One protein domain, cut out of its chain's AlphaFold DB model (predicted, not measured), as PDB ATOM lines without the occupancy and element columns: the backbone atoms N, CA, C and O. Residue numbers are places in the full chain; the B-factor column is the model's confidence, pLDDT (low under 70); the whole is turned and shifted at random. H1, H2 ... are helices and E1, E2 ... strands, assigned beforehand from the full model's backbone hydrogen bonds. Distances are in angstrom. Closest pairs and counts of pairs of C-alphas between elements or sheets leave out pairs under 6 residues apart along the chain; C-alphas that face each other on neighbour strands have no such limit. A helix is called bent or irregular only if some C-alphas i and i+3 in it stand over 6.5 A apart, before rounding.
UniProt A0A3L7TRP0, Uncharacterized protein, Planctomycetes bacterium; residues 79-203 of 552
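This is residues 79 to 203 of the 552 residues of an uncharacterized protein of Planctomycetes bacterium (UniProt A0A3L7TRP0). Two long helices, H3 and H4, lie side by side and run opposite ways, and a small strand hairpin, E1 and E2, joins them at one end. H1 slants away from this pair, its last residue, Leu 99, close to Ile 148 of H3 and Arg 180 of H4 and its residues 87 to 95 packed on the hairpin, while short H2 sits near H3, toward the other end of the pair; between H1 and H2 the frame is open. The printed part has 125 residues, with four named helices and two named strands in the order H1, H2, H3, E1, E2, H4; the sheet, E1 - E2, is antiparallel and the class is mostly helix. The whole is loose, with a radius of gyration of the C-alphas of 18.3 A, and flat, spanning 52 by 36 by 20 A.

Find C-alpha 79 at (-35.464, 20.584, 57.262); from there H1 runs through residues 79 to 99, 30.3 A from first to last C-alpha. Next comes H2, residues 106 to 116, 15.5 A long. H3, residues 124 to 155, begins at C-alpha 124 at (-6.845, 11.342, 14.922) and is 43.1 A long; look near residue 147 for a kink of 45 degrees. H3 is irregular: C-alphas 150 and 153 are 7.1 A apart. E1, residues 156 to 159, is 9.5 A long, and E2, residues 164 to 167, is 9.9 A long. H4, residues 171 to 201, is 45.4 A long and ends at C-alpha 201 at (0.971, 8.343, 19.781).

Start with H1, whose closest C-alphas to E2 are those of Ala 91 and Thr 164, 5.6 A apart. At its end, H1 is close to but not clearly touching H4, with the closest C-alphas, Leu 99 and Arg 180, 5.8 A apart, at a steep tilt of 63 degrees. H2 and H3 are near each other, with 6 pairs of C-alphas within 10 A. H2 and H4 are apart, but only just, their closest C-alphas being 8.4 A apart. H3 and H4 touch, closest at the C-alphas of Cys 155 and Leu 173, 4.8 A, at a shallow tilt of 9 degrees, opposite ways. In the hairpin of E1 and E2, look for N 159 and O 164, 2.8 A apart, and N 166 and O 157, 2.9 A apart, both within hydrogen-bond range. In H1, H2 and H4 every O i to N i+4 pair is within hydrogen-bond range; in H3, 23 of 28 are.

The C-alphas of Ala 79 and Pro 203, the two farthest apart, are 56.1 A from each other. The printed part has no cut and no long link; the links H1 to H2 and H2 to H3 are short, the others tight. The mean pLDDT of the printed part is 91.5, and no printed residue is under 70.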
ATOM      1  N   ALA A  79     -36.890  20.375  57.503       71.12
ATOM      2  CA  ALA A  79     -35.464  20.584  57.262       71.12
ATOM      3  C   ALA A  79     -34.622  19.337  57.607       71.12
ATOM      4  O   ALA A  79     -33.703  18.974  56.866       71.12
ATOM      5  N   ALA A  80     -34.946  18.640  58.702       72.62
ATOM      6  CA  ALA A  80     -34.290  17.386  59.070       72.62
ATOM      7  C   ALA A  80     -34.605  16.249  58.079       72.62
ATOM      8  O   ALA A  80     -33.716  15.468  57.729       72.62
ATOM      9  N   ARG A  81     -35.850  16.169  57.590       76.31
ATOM     10  CA  ARG A  81     -36.267  15.192  56.574       76.31
ATOM     11  C   ARG A  81     -35.574  15.440  55.235       76.31
ATOM     12  O   ARG A  81     -35.037  14.496  54.662       76.31
ATOM     13  N   ASP A  82     -35.522  16.690  54.793       82.12
ATOM     14  CA  ASP A  82     -34.848  17.098  53.559       82.12
ATOM     15  C   ASP A  82     -33.346  16.818  53.625       82.12
ATOM     16  O   ASP A  82     -32.753  16.354  52.653       82.12
ATOM     17  N   THR A  83     -32.725  17.049  54.784       82.81
ATOM     18  CA  THR A  83     -31.306  16.734  54.996       82.81
ATOM     19  C   THR A  83     -31.062  15.232  54.882       82.81
ATOM     20  O   THR A  83     -30.170  14.815  54.148       82.81
ATOM     21  N   ARG A  84     -31.890  14.407  55.534       82.50
ATOM     22  CA  ARG A  84     -31.767  12.944  55.479       82.50
ATOM     23  C   ARG A  84     -31.981  12.391  54.071       82.50
ATOM     24  O   ARG A  84     -31.262  11.478  53.670       82.50
ATOM     25  N   GLU A  85     -32.942  12.934  53.327       87.94
ATOM     26  CA  GLU A  85     -33.190  12.519  51.945       87.94
ATOM     27  C   GLU A  85     -32.020  12.910  51.035       87.94
ATOM     28  O   GLU A  85     -31.548  12.076  50.271       87.94
ATOM     29  N   ARG A  86     -31.457  14.118  51.193       88.00
ATOM     30  CA  ARG A  86     -30.238  14.525  50.470       88.00
ATOM     31  C   ARG A  86     -29.060  13.603  50.769       88.00
ATOM     32  O   ARG A  86     -28.395  13.170  49.833       88.00
ATOM     33  N   THR A  87     -28.820  13.272  52.040       88.31
ATOM     34  CA  THR A  87     -27.763  12.324  52.431       88.31
ATOM     35  C   THR A  87     -27.987  10.961  51.783       88.31
ATOM     36  O   THR A  87     -27.053  10.376  51.242       88.31
ATOM     37  N   ARG A  88     -29.231  10.472  51.770       90.56
ATOM     38  CA  ARG A  88     -29.580   9.214  51.109       90.56
ATOM     39  C   ARG A  88     -29.308   9.263  49.606       90.56
ATOM     40  O   ARG A  88     -28.688   8.339  49.093       90.56
ATOM     41  N   THR A  89     -29.739  10.314  48.908       91.25
ATOM     42  CA  THR A  89     -29.499  10.465  47.463       91.25
ATOM     43  C   THR A  89     -28.005  10.523  47.152       91.25
ATOM     44  O   THR A  89     -27.541   9.823  46.259       91.25
ATOM     45  N   GLN A  90     -27.232  11.286  47.932       89.56
ATOM     46  CA  GLN A  90     -25.777  11.367  47.783       89.56
ATOM     47  C   GLN A  90     -25.099  10.009  48.000       89.56
ATOM     48  O   GLN A  90     -24.234   9.625  47.213       89.56
ATOM     49  N   ALA A  91     -25.514   9.263  49.027       88.12
ATOM     50  CA  ALA A  91     -25.003   7.925  49.299       88.12
ATOM     51  C   ALA A  91     -25.382   6.923  48.197       88.12
ATOM     52  O   ALA A  91     -24.585   6.053  47.852       88.12
ATOM     53  N   GLU A  92     -26.577   7.046  47.614       90.50
ATOM     54  CA  GLU A  92     -27.008   6.191  46.507       90.50
ATOM     55  C   GLU A  92     -26.215   6.491  45.232       90.50
ATOM     56  O   GLU A  92     -25.794   5.570  44.534       90.50
ATOM     57  N   ASP A  93     -25.956   7.764  44.939       89.25
ATOM     58  CA  ASP A  93     -25.119   8.153  43.807       89.25
ATOM     59  C   ASP A  93     -23.666   7.706  44.004       89.25
ATOM     60  O   ASP A  93     -23.051   7.207  43.060       89.25
ATOM     61  N   ALA A  94     -23.134   7.794  45.227       88.06
ATOM     62  CA  ALA A  94     -21.834   7.224  45.569       88.06
ATOM     63  C   ALA A  94     -21.809   5.698  45.364       88.06
ATOM     64  O   ALA A  94     -20.884   5.186  44.739       88.06
ATOM     65  N   LEU A  95     -22.852   4.975  45.786       89.38
ATOM     66  CA  LEU A  95     -22.973   3.533  45.550       89.38
ATOM     67  C   LEU A  95     -23.062   3.200  44.052       89.38
ATOM     68  O   LEU A  95     -22.401   2.294  43.558       89.38
ATOM     69  N   ARG A  96     -23.846   3.947  43.273       89.06
ATOM     70  CA  ARG A  96     -23.947   3.730  41.818       89.06
ATOM     71  C   ARG A  96     -22.599   3.921  41.127       89.06
ATOM     72  O   ARG A  96     -22.286   3.178  40.198       89.06
ATOM     73  N   ARG A  97     -21.800   4.881  41.597       87.62
ATOM     74  CA  ARG A  97     -20.444   5.148  41.108       87.62
ATOM     75  C   ARG A  97     -19.462   4.002  41.360       87.62
ATOM     76  O   ARG A  97     -18.519   3.885  40.582       87.62
ATOM     77  N   THR A  98     -19.674   3.173  42.386       86.81
ATOM     78  CA  THR A  98     -18.841   1.982  42.648       86.81
ATOM     79  C   THR A  98     -19.305   0.747  41.874       86.81
ATOM     80  O   THR A  98     -18.513  -0.157  41.607       86.81
ATOM     81  N   LEU A  99     -20.583   0.695  41.482       89.25
ATOM     82  CA  LEU A  99     -21.174  -0.450  40.781       89.25
ATOM     83  C   LEU A  99     -21.142  -0.334  39.254       89.25
ATOM     84  O   LEU A  99     -21.228  -1.350  38.566       89.25
ATOM     85  N   LEU A 100     -21.055   0.882  38.717       89.00
ATOM     86  CA  LEU A 100     -21.087   1.131  37.279       89.00
ATOM     87  C   LEU A 100     -19.781   1.766  36.794       89.00
ATOM     88  O   LEU A 100     -19.282   2.691  37.436       89.00
ATOM     89  N   PRO A 101     -19.256   1.334  35.631       88.06
ATOM     90  CA  PRO A 101     -18.139   2.017  35.003       88.06
ATOM     91  C   PRO A 101     -18.478   3.485  34.733       88.06
ATOM     92  O   PRO A 101     -19.511   3.797  34.141       88.06
ATOM     93  N   GLN A 102     -17.582   4.382  35.133       87.00
ATOM     94  CA  GLN A 102     -17.673   5.803  34.809       87.00
ATOM     95  C   GLN A 102     -16.800   6.118  33.600       87.00
ATOM     96  O   GLN A 102     -15.643   5.687  33.539       87.00
ATOM     97  N   ALA A 103     -17.375   6.854  32.648       88.56
ATOM     98  CA  ALA A 103     -16.659   7.342  31.481       88.56
ATOM     99  C   ALA A 103     -15.747   8.507  31.874       88.56
ATOM    100  O   ALA A 103     -16.166   9.392  32.618       88.56
ATOM    101  N   ILE A 104     -14.535   8.538  31.321       91.06
ATOM    102  CA  ILE A 104     -13.680   9.725  31.384       91.06
ATOM    103  C   ILE A 104     -14.398  10.868  30.660       91.06
ATOM    104  O   ILE A 104     -14.779  10.738  29.492       91.06
ATOM    105  N   GLU A 105     -14.577  11.996  31.342       92.31
ATOM    106  CA  GLU A 105     -15.168  13.183  30.732       92.31
ATOM    107  C   GLU A 105     -14.256  13.735  29.631       92.31
ATOM    108  O   GLU A 105     -13.035  13.773  29.773       92.31
ATOM    109  N   ALA A 106     -14.837  14.232  28.536       92.62
ATOM    110  CA  ALA A 106     -14.060  14.736  27.400       92.62
ATOM    111  C   ALA A 106     -13.100  15.877  27.789       92.62
ATOM    112  O   ALA A 106     -11.976  15.931  27.294       92.62
ATOM    113  N   ALA A 107     -13.521  16.758  28.705       93.38
ATOM    114  CA  ALA A 107     -12.683  17.841  29.213       93.38
ATOM    115  C   ALA A 107     -11.496  17.314  30.037       93.38
ATOM    116  O   ALA A 107     -10.366  17.749  29.830       93.38
ATOM    117  N   GLN A 108     -11.741  16.338  30.919       90.88
ATOM    118  CA  GLN A 108     -10.697  15.688  31.715       90.88
ATOM    119  C   GLN A 108      -9.710  14.934  30.816       90.88
ATOM    120  O   GLN A 108      -8.499  15.050  30.989       90.88
ATOM    121  N   PHE A 109     -10.217  14.229  29.801       93.88
ATOM    122  CA  PHE A 109      -9.391  13.527  28.823       93.88
ATOM    123  C   PHE A 109      -8.490  14.491  28.041       93.88
ATOM    124  O   PHE A 109      -7.283  14.281  27.957       93.88
ATOM    125  N   ALA A 110      -9.049  15.591  27.526       93.19
ATOM    126  CA  ALA A 110      -8.279  16.608  26.816       93.19
ATOM    127  C   ALA A 110      -7.226  17.276  27.718       93.19
ATOM    128  O   ALA A 110      -6.096  17.495  27.277       93.19
ATOM    129  N   ALA A 111      -7.561  17.560  28.981       91.56
ATOM    130  CA  ALA A 111      -6.622  18.107  29.960       91.56
ATOM    131  C   ALA A 111      -5.468  17.133  30.246       91.56
ATOM    132  O   ALA A 111      -4.307  17.539  30.210       91.56
ATOM    133  N   MET A 112      -5.772  15.844  30.438       92.62
ATOM    134  CA  MET A 112      -4.773  14.787  30.620       92.62
ATOM    135  C   MET A 112      -3.827  14.699  29.415       92.62
ATOM    136  O   MET A 112      -2.609  14.703  29.585       92.62
ATOM    137  N   LEU A 113      -4.367  14.670  28.192       94.75
ATOM    138  CA  LEU A 113      -3.553  14.637  26.973       94.75
ATOM    139  C   LEU A 113      -2.684  15.891  26.830       94.75
ATOM    140  O   LEU A 113      -1.509  15.777  26.497       94.75
ATOM    141  N   THR A 114      -3.232  17.073  27.128       93.06
ATOM    142  CA  THR A 114      -2.501  18.352  27.067       93.06
ATOM    143  C   THR A 114      -1.349  18.391  28.065       93.06
ATOM    144  O   THR A 114      -0.266  18.863  27.724       93.06
ATOM    145  N   ALA A 115      -1.565  17.872  29.277       88.56
ATOM    146  CA  ALA A 115      -0.539  17.786  30.309       88.56
ATOM    147  C   ALA A 115       0.616  16.851  29.915       88.56
ATOM    148  O   ALA A 115       1.744  17.076  30.345       88.56
ATOM    149  N   ILE A 116       0.350  15.829  29.091       90.19
ATOM    150  CA  ILE A 116       1.385  14.943  28.546       90.19
ATOM    151  C   ILE A 116       2.084  15.610  27.358       90.19
ATOM    152  O   ILE A 116       3.297  15.807  27.377       90.19
ATOM    153  N   HIS A 117       1.322  15.932  26.310       91.19
ATOM    154  CA  HIS A 117       1.818  16.609  25.121       91.19
ATOM    155  C   HIS A 117       0.663  17.225  24.303       91.19
ATOM    156  O   HIS A 117      -0.229  16.489  23.867       91.19
ATOM    157  N   PRO A 118       0.684  18.536  23.986       91.44
ATOM    158  CA  PRO A 118      -0.429  19.217  23.314       91.44
ATOM    159  C   PRO A 118      -0.884  18.591  21.987       91.44
ATOM    160  O   PRO A 118      -2.072  18.613  21.671       91.44
ATOM    161  N   THR A 119       0.024  17.989  21.207       92.44
ATOM    162  CA  THR A 119      -0.336  17.392  19.904       92.44
ATOM    163  C   THR A 119      -1.169  16.114  20.018       92.44
ATOM    164  O   THR A 119      -1.793  15.716  19.031       92.44
ATOM    165  N   LEU A 120      -1.227  15.483  21.200       93.12
ATOM    166  CA  LEU A 120      -2.052  14.294  21.435       93.12
ATOM    167  C   LEU A 120      -3.546  14.612  21.333       93.12
ATOM    168  O   LEU A 120      -4.312  13.770  20.877       93.12
ATOM    169  N   VAL A 121      -3.956  15.832  21.693       92.94
ATOM    170  CA  VAL A 121      -5.358  16.276  21.609       92.94
ATOM    171  C   VAL A 121      -5.843  16.315  20.158       92.94
ATOM    172  O   VAL A 121      -6.987  15.984  19.869       92.94
ATOM    173  N   SER A 122      -4.959  16.698  19.236       92.88
ATOM    174  CA  SER A 122      -5.233  16.752  17.796       92.88
ATOM    175  C   SER A 122      -4.969  15.432  17.061       92.88
ATOM    176  O   SER A 122      -5.113  15.378  15.839       92.88
ATOM    177  N   ASN A 123      -4.543  14.375  17.759       96.19
ATOM    178  CA  ASN A 123      -4.227  13.098  17.127       96.19
ATOM    179  C   ASN A 123      -5.518  12.344  16.755       96.19
ATOM    180  O   ASN A 123      -6.356  12.056  17.610       96.19
ATOM    181  N   LYS A 124      -5.656  12.006  15.468       96.00
ATOM    182  CA  LYS A 124      -6.845  11.342  14.922       96.00
ATOM    183  C   LYS A 124      -7.083   9.954  15.531       96.00
ATOM    184  O   LYS A 124      -8.206   9.673  15.935       96.00
ATOM    185  N   ASP A 125      -6.047   9.128  15.655       95.44
ATOM    186  CA  ASP A 125      -6.168   7.754  16.165       95.44
ATOM    187  C   ASP A 125      -6.560   7.737  17.651       95.44
ATOM    188  O   ASP A 125      -7.359   6.909  18.094       95.44
ATOM    189  N   VAL A 126      -6.037   8.691  18.433       96.12
ATOM    190  CA  VAL A 126      -6.415   8.878  19.844       96.12
ATOM    191  C   VAL A 126      -7.870   9.337  19.962       96.12
ATOM    192  O   VAL A 126      -8.607   8.817  20.802       96.12
ATOM    193  N   ALA A 127      -8.306  10.271  19.111       95.56
ATOM    194  CA  ALA A 127      -9.689  10.738  19.091       95.56
ATOM    195  C   ALA A 127     -10.671   9.614  18.710       95.56
ATOM    196  O   ALA A 127     -11.686   9.437  19.383       95.56
ATOM    197  N   GLU A 128     -10.352   8.812  17.690       96.62
ATOM    198  CA  GLU A 128     -11.154   7.648  17.288       96.62
ATOM    199  C   GLU A 128     -11.238   6.601  18.407       96.62
ATOM    200  O   GLU A 128     -12.328   6.131  18.742       96.62
ATOM    201  N   ALA A 129     -10.113   6.289  19.059       96.69
ATOM    202  CA  ALA A 129     -10.093   5.376  20.198       96.69
ATOM    203  C   ALA A 129     -10.944   5.888  21.374       96.69
ATOM    204  O   ALA A 129     -11.610   5.095  22.044       96.69
ATOM    205  N   PHE A 130     -10.961   7.203  21.618       97.19
ATOM    206  CA  PHE A 130     -11.777   7.805  22.672       97.19
ATOM    207  C   PHE A 130     -13.279   7.712  22.381       97.19
ATOM    208  O   PHE A 130     -14.056   7.440  23.298       97.19
ATOM    209  N   VAL A 131     -13.694   7.865  21.119       96.56
ATOM    210  CA  VAL A 131     -15.092   7.643  20.704       96.56
ATOM    211  C   VAL A 131     -15.503   6.193  20.962       96.56
ATOM    212  O   VAL A 131     -16.497   5.956  21.642       96.56
ATOM    213  N   ILE A 132     -14.691   5.220  20.528       96.56
ATOM    214  CA  ILE A 132     -14.962   3.788  20.751       96.56
ATOM    215  C   ILE A 132     -15.067   3.468  22.249       96.56
ATOM    216  O   ILE A 132     -15.959   2.728  22.679       96.56
ATOM    217  N   TYR A 133     -14.160   4.026  23.054       97.00
ATOM    218  CA  TYR A 133     -14.204   3.902  24.506       97.00
ATOM    219  C   TYR A 133     -15.525   4.439  25.069       97.00
ATOM    220  O   TYR A 133     -16.223   3.709  25.777       97.00
ATOM    221  N   ARG A 134     -15.906   5.673  24.719       96.06
ATOM    222  CA  ARG A 134     -17.140   6.299  25.206       96.06
ATOM    223  C   ARG A 134     -18.386   5.508  24.827       96.06
ATOM    224  O   ARG A 134     -19.180   5.212  25.715       96.06
ATOM    225  N   ASP A 135     -18.507   5.103  23.565       95.25
ATOM    226  CA  ASP A 135     -19.634   4.302  23.078       95.25
ATOM    227  C   ASP A 135     -19.753   2.979  23.844       95.25
ATOM    228  O   ASP A 135     -20.849   2.496  24.133       95.25
ATOM    229  N   THR A 136     -18.614   2.374  24.194       95.38
ATOM    230  CA  THR A 136     -18.584   1.135  24.976       95.38
ATOM    231  C   THR A 136     -19.086   1.367  26.399       95.38
ATOM    232  O   THR A 136     -19.928   0.606  26.874       95.38
ATOM    233  N   ILE A 137     -18.611   2.414  27.082       94.62
ATOM    234  CA  ILE A 137     -19.059   2.727  28.448       94.62
ATOM    235  C   ILE A 137     -20.541   3.120  28.474       94.62
ATOM    236  O   ILE A 137     -21.269   2.695  29.368       94.62
ATOM    237  N   GLU A 138     -21.017   3.859  27.473       93.31
ATOM    238  CA  GLU A 138     -22.426   4.242  27.359       93.31
ATOM    239  C   GLU A 138     -23.340   3.017  27.207       93.31
ATOM    240  O   GLU A 138     -24.329   2.889  27.932       93.31
ATOM    241  N   LYS A 139     -22.963   2.047  26.364       93.75
ATOM    242  CA  LYS A 139     -23.687   0.769  26.245       93.75
ATOM    243  C   LYS A 139     -23.743   0.007  27.572       93.75
ATOM    244  O   LYS A 139     -24.789  -0.540  27.924       93.75
ATOM    245  N   LEU A 140     -22.651   0.008  28.340       92.44
ATOM    246  CA  LEU A 140     -22.618  -0.604  29.674       92.44
ATOM    247  C   LEU A 140     -23.523   0.140  30.675       92.44
ATOM    248  O   LEU A 140     -24.143  -0.482  31.536       92.44
ATOM    249  N   ALA A 141     -23.662   1.458  30.565       88.25
ATOM    250  CA  ALA A 141     -24.565   2.218  31.428       88.25
ATOM    251  C   ALA A 141     -26.054   1.951  31.124       88.25
ATOM    252  O   ALA A 141     -26.886   2.039  32.034       88.25
ATOM    253  N   ILE A 142     -26.391   1.615  29.874       89.12
ATOM    254  CA  ILE A 142     -27.766   1.343  29.434       89.12
ATOM    255  C   ILE A 142     -28.180  -0.089  29.785       89.12
ATOM    256  O   ILE A 142     -29.128  -0.276  30.549       89.12
ATOM    257  N   ASP A 143     -27.474  -1.096  29.267       88.19
ATOM    258  CA  ASP A 143     -27.946  -2.484  29.324       88.19
ATOM    259  C   ASP A 143     -27.720  -3.122  30.706       88.19
ATOM    260  O   ASP A 143     -28.700  -3.326  31.437       88.19
ATOM    261  N   PRO A 144     -26.471  -3.402  31.140       88.94
ATOM    262  CA  PRO A 144     -26.240  -3.924  32.480       88.94
ATOM    263  C   PRO A 144     -26.539  -2.872  33.554       88.94
ATOM    264  O   PRO A 144     -27.028  -3.222  34.628       88.94
ATOM    265  N   GLY A 145     -26.336  -1.582  33.265       89.88
ATOM    266  CA  GLY A 145     -26.623  -0.510  34.215       89.88
ATOM    267  C   GLY A 145     -28.094  -0.400  34.615       89.88
ATOM    268  O   GLY A 145     -28.388  -0.131  35.783       89.88
ATOM    269  N   ARG A 146     -29.037  -0.674  33.702       92.06
ATOM    270  CA  ARG A 146     -30.467  -0.749  34.039       92.06
ATOM    271  C   ARG A 146     -30.766  -1.894  35.006       92.06
ATOM    272  O   ARG A 146     -31.494  -1.678  35.970       92.06
ATOM    273  N   VAL A 147     -30.203  -3.078  34.769       93.06
ATOM    274  CA  VAL A 147     -30.430  -4.260  35.621       93.06
ATOM    275  C   VAL A 147     -29.814  -4.053  37.007       93.06
ATOM    276  O   VAL A 147     -30.487  -4.273  38.009       93.06
ATOM    277  N   ILE A 148     -28.589  -3.516  37.089       92.69
ATOM    278  CA  ILE A 148     -27.951  -3.162  38.370       92.69
ATOM    279  C   ILE A 148     -28.848  -2.212  39.174       92.69
ATOM    280  O   ILE A 148     -29.106  -2.459  40.350       92.69
ATOM    281  N   LYS A 149     -29.394  -1.164  38.538       90.69
ATOM    282  CA  LYS A 149     -30.303  -0.211  39.200       90.69
ATOM    283  C   LYS A 149     -31.601  -0.855  39.698       90.69
ATOM    284  O   LYS A 149     -32.119  -0.427  40.723       90.69
ATOM    285  N   GLN A 150     -32.122  -1.863  38.999       92.81
ATOM    286  CA  GLN A 150     -33.316  -2.603  39.425       92.81
ATOM    287  C   GLN A 150     -33.041  -3.499  40.639       92.81
ATOM    288  O   GLN A 150     -33.900  -3.618  41.507       92.81
ATOM    289  N   LEU A 151     -31.844  -4.090  40.720       93.56
ATOM    290  CA  LEU A 151     -31.440  -4.970  41.820       93.56
ATOM    291  C   LEU A 151     -31.020  -4.206  43.089       93.56
ATOM    292  O   LEU A 151     -31.100  -4.761  44.187       93.56
ATOM    293  N   LEU A 152     -30.617  -2.933  42.972       92.88
ATOM    294  CA  LEU A 152     -30.131  -2.104  44.087       92.88
ATOM    295  C   LEU A 152     -30.990  -2.176  45.369       92.88
ATOM    296  O   LEU A 152     -30.418  -2.439  46.429       92.88
ATOM    297  N   PRO A 153     -32.330  -2.002  45.326       91.81
ATOM    298  CA  PRO A 153     -33.157  -2.017  46.538       91.81
ATOM    299  C   PRO A 153     -33.234  -3.389  47.222       91.81
ATOM    300  O   PRO A 153     -33.519  -3.469  48.417       91.81
ATOM    301  N   ALA A 154     -33.011  -4.476  46.475       92.06
ATOM    302  CA  ALA A 154     -32.962  -5.823  47.034       92.06
ATOM    303  C   ALA A 154     -31.609  -6.095  47.709       92.06
ATOM    304  O   ALA A 154     -31.568  -6.704  48.778       92.06
ATOM    305  N   CYS A 155     -30.528  -5.576  47.119       94.00
ATOM    306  CA  CYS A 155     -29.147  -5.870  47.499       94.00
ATOM    307  C   CYS A 155     -28.596  -4.971  48.614       94.00
ATOM    308  O   CYS A 155     -27.642  -5.356  49.283       94.00
ATOM    309  N   TYR A 156     -29.166  -3.780  48.827       94.50
ATOM    310  CA  TYR A 156     -28.665  -2.806  49.802       94.50
ATOM    311  C   TYR A 156     -29.793  -2.200  50.635       94.50
ATOM    312  O   TYR A 156     -30.918  -2.034  50.166       94.50
ATOM    313  N   TYR A 157     -29.484  -1.813  51.872       92.75
ATOM    314  CA  TYR A 157     -30.354  -0.964  52.689       92.75
ATOM    315  C   TYR A 157     -29.600   0.283  53.152       92.75
ATOM    316  O   TYR A 157     -28.380   0.268  53.286       92.75
ATOM    317  N   PHE A 158     -30.327   1.375  53.384       92.38
ATOM    318  CA  PHE A 158     -29.736   2.626  53.852       92.38
ATOM    319  C   PHE A 158     -29.656   2.649  55.382       92.38
ATOM    320  O   PHE A 158     -30.688   2.628  56.059       92.38
ATOM    321  N   ASP A 159     -28.441   2.733  55.924       90.38
ATOM    322  CA  ASP A 159     -28.198   2.998  57.339       90.38
ATOM    323  C   ASP A 159     -28.193   4.514  57.573       90.38
ATOM    324  O   ASP A 159     -27.222   5.217  57.297       90.38
ATOM    325  N   GLY A 160     -29.303   5.028  58.107       86.06
ATOM    326  CA  GLY A 160     -29.458   6.457  58.378       86.06
ATOM    327  C   GLY A 160     -28.574   7.000  59.504       86.06
ATOM    328  O   GLY A 160     -28.430   8.215  59.586       86.06
ATOM    329  N   ALA A 161     -28.003   6.148  60.362       86.62
ATOM    330  CA  ALA A 161     -27.075   6.585  61.405       86.62
ATOM    331  C   ALA A 161     -25.666   6.803  60.841       86.62
ATOM    332  O   ALA A 161     -24.978   7.737  61.245       86.62
ATOM    333  N   ARG A 162     -25.259   5.956  59.888       83.19
ATOM    334  CA  ARG A 162     -23.974   6.072  59.183       83.19
ATOM    335  C   ARG A 162     -24.052   6.952  57.938       83.19
ATOM    336  O   ARG A 162     -23.025   7.413  57.460       83.19
ATOM    337  N   GLY A 163     -25.256   7.188  57.421       86.25
ATOM    338  CA  GLY A 163     -25.462   7.903  56.165       86.25
ATOM    339  C   GLY A 163     -24.980   7.117  54.943       86.25
ATOM    340  O   GLY A 163     -24.683   7.727  53.924       86.25
ATOM    341  N   THR A 164     -24.891   5.785  55.026       89.50
ATOM    342  CA  THR A 164     -24.322   4.924  53.976       89.50
ATOM    343  C   THR A 164     -25.236   3.750  53.634       89.50
ATOM    344  O   THR A 164     -26.121   3.371  54.404       89.50
ATOM    345  N   PHE A 165     -25.048   3.173  52.444       89.69
ATOM    346  CA  PHE A 165     -25.712   1.928  52.060       89.69
ATOM    347  C   PHE A 165     -24.890   0.724  52.512       89.69
ATOM    348  O   PHE A 165     -23.692   0.652  52.251       89.69
ATOM    349  N   VAL A 166     -25.553  -0.233  53.153       89.94
ATOM    350  CA  VAL A 166     -24.943  -1.469  53.646       89.94
ATOM    351  C   VAL A 166     -25.428  -2.640  52.785       89.94
ATOM    352  O   VAL A 166     -26.638  -2.736  52.527       89.94
ATOM    353  N   PRO A 167     -24.522  -3.516  52.311       91.19
ATOM    354  CA  PRO A 167     -24.898  -4.677  51.517       91.19
ATOM    355  C   PRO A 167     -25.726  -5.672  52.333       91.19
ATOM    356  O   PRO A 167     -25.568  -5.826  53.545       91.19
ATOM    357  N   ARG A 168     -26.620  -6.373  51.641       90.69
ATOM    358  CA  ARG A 168     -27.385  -7.510  52.148       90.69
ATOM    359  C   ARG A 168     -26.864  -8.751  51.445       90.69
ATOM    360  O   ARG A 168     -27.033  -8.868  50.236       90.69
ATOM    361  N   ALA A 169     -26.268  -9.675  52.192       88.38
ATOM    362  CA  ALA A 169     -25.786 -10.944  51.656       88.38
ATOM    363  C   ALA A 169     -26.954 -11.834  51.198       88.38
ATOM    364  O   ALA A 169     -27.448 -12.684  51.940       88.38
ATOM    365  N   THR A 170     -27.428 -11.604  49.975       91.75
ATOM    366  CA  THR A 170     -28.498 -12.363  49.326       91.75
ATOM    367  C   THR A 170     -28.048 -12.848  47.944       91.75
ATOM    368  O   THR A 170     -27.087 -12.311  47.386       91.75
ATOM    369  N   PRO A 171     -28.721 -13.856  47.358       92.12
ATOM    370  CA  PRO A 171     -28.425 -14.298  45.995       92.12
ATOM    371  C   PRO A 171     -28.510 -13.171  44.954       92.12
ATOM    372  O   PRO A 171     -27.722 -13.154  44.011       92.12
ATOM    373  N   GLU A 172     -29.407 -12.200  45.149       94.69
ATOM    374  CA  GLU A 172     -29.537 -11.024  44.281       94.69
ATOM    375  C   GLU A 172     -28.284 -10.143  44.330       94.69
ATOM    376  O   GLU A 172     -27.861  -9.627  43.294       94.69
ATOM    377  N   LEU A 173     -27.644 -10.003  45.502       94.19
ATOM    378  CA  LEU A 173     -26.367  -9.295  45.606       94.19
ATOM    379  C   LEU A 173     -25.279 -10.041  44.827       94.19
ATOM    380  O   LEU A 173     -24.530  -9.409  44.086       94.19
ATOM    381  N   SER A 174     -25.226 -11.372  44.909       93.88
ATOM    382  CA  SER A 174     -24.291 -12.169  44.103       93.88
ATOM    383  C   SER A 174     -24.497 -11.958  42.596       93.88
ATOM    384  O   SER A 174     -23.523 -11.800  41.859       93.88
ATOM    385  N   GLU A 175     -25.750 -11.906  42.128       94.12
ATOM    386  CA  GLU A 175     -26.080 -11.619  40.725       94.12
ATOM    387  C   GLU A 175     -25.653 -10.200  40.315       94.12
ATOM    388  O   GLU A 175     -25.002 -10.014  39.280       94.12
ATOM    389  N   LEU A 176     -25.951  -9.202  41.153       95.81
ATOM    390  CA  LEU A 176     -25.552  -7.814  40.935       95.81
ATOM    391  C   LEU A 176     -24.026  -7.690  40.832       95.81
ATOM    392  O   LEU A 176     -23.525  -7.051  39.902       95.81
ATOM    393  N   LEU A 177     -23.275  -8.316  41.743       94.88
ATOM    394  CA  LEU A 177     -21.811  -8.272  41.752       94.88
ATOM    395  C   LEU A 177     -21.200  -8.994  40.543       94.88
ATOM    396  O   LEU A 177     -20.219  -8.503  39.980       94.88
ATOM    397  N   ALA A 178     -21.798 -10.098  40.085       93.62
ATOM    398  CA  ALA A 178     -21.380 -10.780  38.859       93.62
ATOM    399  C   ALA A 178     -21.597  -9.901  37.611       93.62
ATOM    400  O   ALA A 178     -20.728  -9.820  36.733       93.62
ATOM    401  N   LEU A 179     -22.730  -9.196  37.539       94.06
ATOM    402  CA  LEU A 179     -23.031  -8.268  36.450       94.06
ATOM    403  C   LEU A 179     -22.116  -7.034  36.469       94.06
ATOM    404  O   LEU A 179     -21.628  -6.608  35.414       94.06
ATOM    405  N   ARG A 180     -21.839  -6.494  37.663       93.94
ATOM    406  CA  ARG A 180     -20.832  -5.449  37.890       93.94
ATOM    407  C   ARG A 180     -19.478  -5.900  37.366       93.94
ATOM    408  O   ARG A 180     -18.877  -5.191  36.566       93.94
ATOM    409  N   ASP A 181     -19.003  -7.076  37.772       92.62
ATOM    410  CA  ASP A 181     -17.678  -7.551  37.377       92.62
ATOM    411  C   ASP A 181     -17.555  -7.743  35.857       92.62
ATOM    412  O   ASP A 181     -16.593  -7.270  35.243       92.62
ATOM    413  N   LYS A 182     -18.568  -8.339  35.215       93.19
ATOM    414  CA  LYS A 182     -18.625  -8.450  33.750       93.19
ATOM    415  C   LYS A 182     -18.546  -7.074  33.075       93.19
ATOM    416  O   LYS A 182     -17.794  -6.896  32.115       93.19
ATOM    417  N   SER A 183     -19.288  -6.094  33.590       93.06
ATOM    418  CA  SER A 183     -19.303  -4.727  33.052       93.06
ATOM    419  C   SER A 183     -17.954  -4.027  33.237       93.06
ATOM    420  O   SER A 183     -17.431  -3.434  32.295       93.06
ATOM    421  N   MET A 184     -17.339  -4.163  34.412       91.25
ATOM    422  CA  MET A 184     -16.025  -3.593  34.723       91.25
ATOM    423  C   MET A 184     -14.904  -4.236  33.894       91.25
ATOM    424  O   MET A 184     -14.008  -3.532  33.434       91.25
ATOM    425  N   ARG A 185     -14.962  -5.548  33.612       91.50
ATOM    426  CA  ARG A 185     -14.015  -6.220  32.698       91.50
ATOM    427  C   ARG A 185     -14.116  -5.704  31.261       91.50
ATOM    428  O   ARG A 185     -13.085  -5.504  30.607       91.50
ATOM    429  N   ASN A 186     -15.331  -5.450  30.778       93.00
ATOM    430  CA  ASN A 186     -15.550  -4.863  29.455       93.00
ATOM    431  C   ASN A 186     -15.023  -3.421  29.393       93.00
ATOM    432  O   ASN A 186     -14.270  -3.090  28.477       93.00
ATOM    433  N   ALA A 187     -15.331  -2.602  30.404       92.94
ATOM    434  CA  ALA A 187     -14.806  -1.243  30.526       92.94
ATOM    435  C   ALA A 187     -13.268  -1.224  30.554       92.94
ATOM    436  O   ALA A 187     -12.645  -0.545  29.743       92.94
ATOM    437  N   ALA A 188     -12.645  -2.064  31.385       91.44
ATOM    438  CA  ALA A 188     -11.190  -2.180  31.471       91.44
ATOM    439  C   ALA A 188     -10.541  -2.641  30.152       91.44
ATOM    440  O   ALA A 188      -9.365  -2.372  29.908       91.44
ATOM    441  N   THR A 189     -11.267  -3.372  29.299       94.25
ATOM    442  CA  THR A 189     -10.781  -3.771  27.966       94.25
ATOM    443  C   THR A 189     -10.787  -2.585  27.002       94.25
ATOM    444  O   THR A 189      -9.787  -2.360  26.318       94.25
ATOM    445  N   ALA A 190     -11.857  -1.786  26.998       94.69
ATOM    446  CA  ALA A 190     -11.931  -0.554  26.215       94.69
ATOM    447  C   ALA A 190     -10.886   0.481  26.672       94.69
ATOM    448  O   ALA A 190     -10.217   1.095  25.847       94.69
ATOM    449  N   GLU A 191     -10.676   0.615  27.983       93.50
ATOM    450  CA  GLU A 191      -9.653   1.499  28.560       93.50
ATOM    451  C   GLU A 191      -8.242   1.071  28.163       93.50
ATOM    452  O   GLU A 191      -7.430   1.904  27.766       93.50
ATOM    453  N   ARG A 192      -7.940  -0.233  28.203       93.19
ATOM    454  CA  ARG A 192      -6.650  -0.755  27.728       93.19
ATOM    455  C   ARG A 192      -6.414  -0.444  26.251       93.19
ATOM    456  O   ARG A 192      -5.287  -0.116  25.889       93.19
ATOM    457  N   ALA A 193      -7.449  -0.530  25.414       95.00
ATOM    458  CA  ALA A 193      -7.351  -0.153  24.006       95.00
ATOM    459  C   ALA A 193      -7.089   1.355  23.841       95.00
ATOM    460  O   ALA A 193      -6.176   1.729  23.110       95.00
ATOM    461  N   LEU A 194      -7.809   2.204  24.585       95.94
ATOM    462  CA  LEU A 194      -7.607   3.655  24.592       95.94
ATOM    463  C   LEU A 194      -6.178   4.036  25.008       95.94
ATOM    464  O   LEU A 194      -5.487   4.737  24.273       95.94
ATOM    465  N   PHE A 195      -5.707   3.540  26.157       94.50
ATOM    466  CA  PHE A 195      -4.362   3.846  26.650       94.50
ATOM    467  C   PHE A 195      -3.262   3.319  25.727       94.50
ATOM    468  O   PHE A 195      -2.227   3.969  25.607       94.50
ATOM    469  N   ARG A 196      -3.489   2.201  25.025       95.31
ATOM    470  CA  ARG A 196      -2.559   1.715  23.997       95.31
ATOM    471  C   ARG A 196      -2.455   2.692  22.824       95.31
ATOM    472  O   ARG A 196      -1.344   2.962  22.379       95.31
ATOM    473  N   SER A 197      -3.567   3.244  22.339       96.12
ATOM    474  CA  SER A 197      -3.532   4.258  21.274       96.12
ATOM    475  C   SER A 197      -2.790   5.522  21.713       96.12
ATOM    476  O   SER A 197      -1.993   6.063  20.949       96.12
ATOM    477  N   ILE A 198      -2.983   5.960  22.963       95.88
ATOM    478  CA  ILE A 198      -2.246   7.101  23.531       95.88
ATOM    479  C   ILE A 198      -0.750   6.788  23.612       95.88
ATOM    480  O   ILE A 198       0.066   7.606  23.201       95.88
ATOM    481  N   GLU A 199      -0.375   5.605  24.099       94.69
ATOM    482  CA  GLU A 199       1.024   5.182  24.213       94.69
ATOM    483  C   GLU A 199       1.737   5.128  22.856       94.69
ATOM    484  O   GLU A 199       2.877   5.581  22.742       94.69
ATOM    485  N   LEU A 200       1.060   4.631  21.816       95.25
ATOM    486  CA  LEU A 200       1.582   4.602  20.446       95.25
ATOM    487  C   LEU A 200       1.768   6.008  19.862       95.25
ATOM    488  O   LEU A 200       2.730   6.240  19.131       95.25
ATOM    489  N   ALA A 201       0.881   6.946  20.202       94.69
ATOM    490  CA  ALA A 201       0.971   8.343  19.781       94.69
ATOM    491  C   ALA A 201       1.956   9.180  20.623       94.69
ATOM    492  O   ALA A 201       2.326  10.283  20.214       94.69
ATOM    493  N   THR A 202       2.375   8.689  21.794       94.44
ATOM    494  CA  THR A 202       3.230   9.421  22.737       94.44
ATOM    495  C   THR A 202       4.716   9.199  22.419       94.44
ATOM    496  O   THR A 202       5.166   8.046  22.377       94.44
ATOM    497  N   PRO A 203       5.515  10.274  22.246       90.38
ATOM    498  CA  PRO A 203       6.968  10.170  22.112       90.38
ATOM    499  C   PRO A 203       7.599   9.394  23.274       90.38
ATOM    500  O   PRO A 203       7.154   9.513  24.415       90.38
TER     501      PRO A 203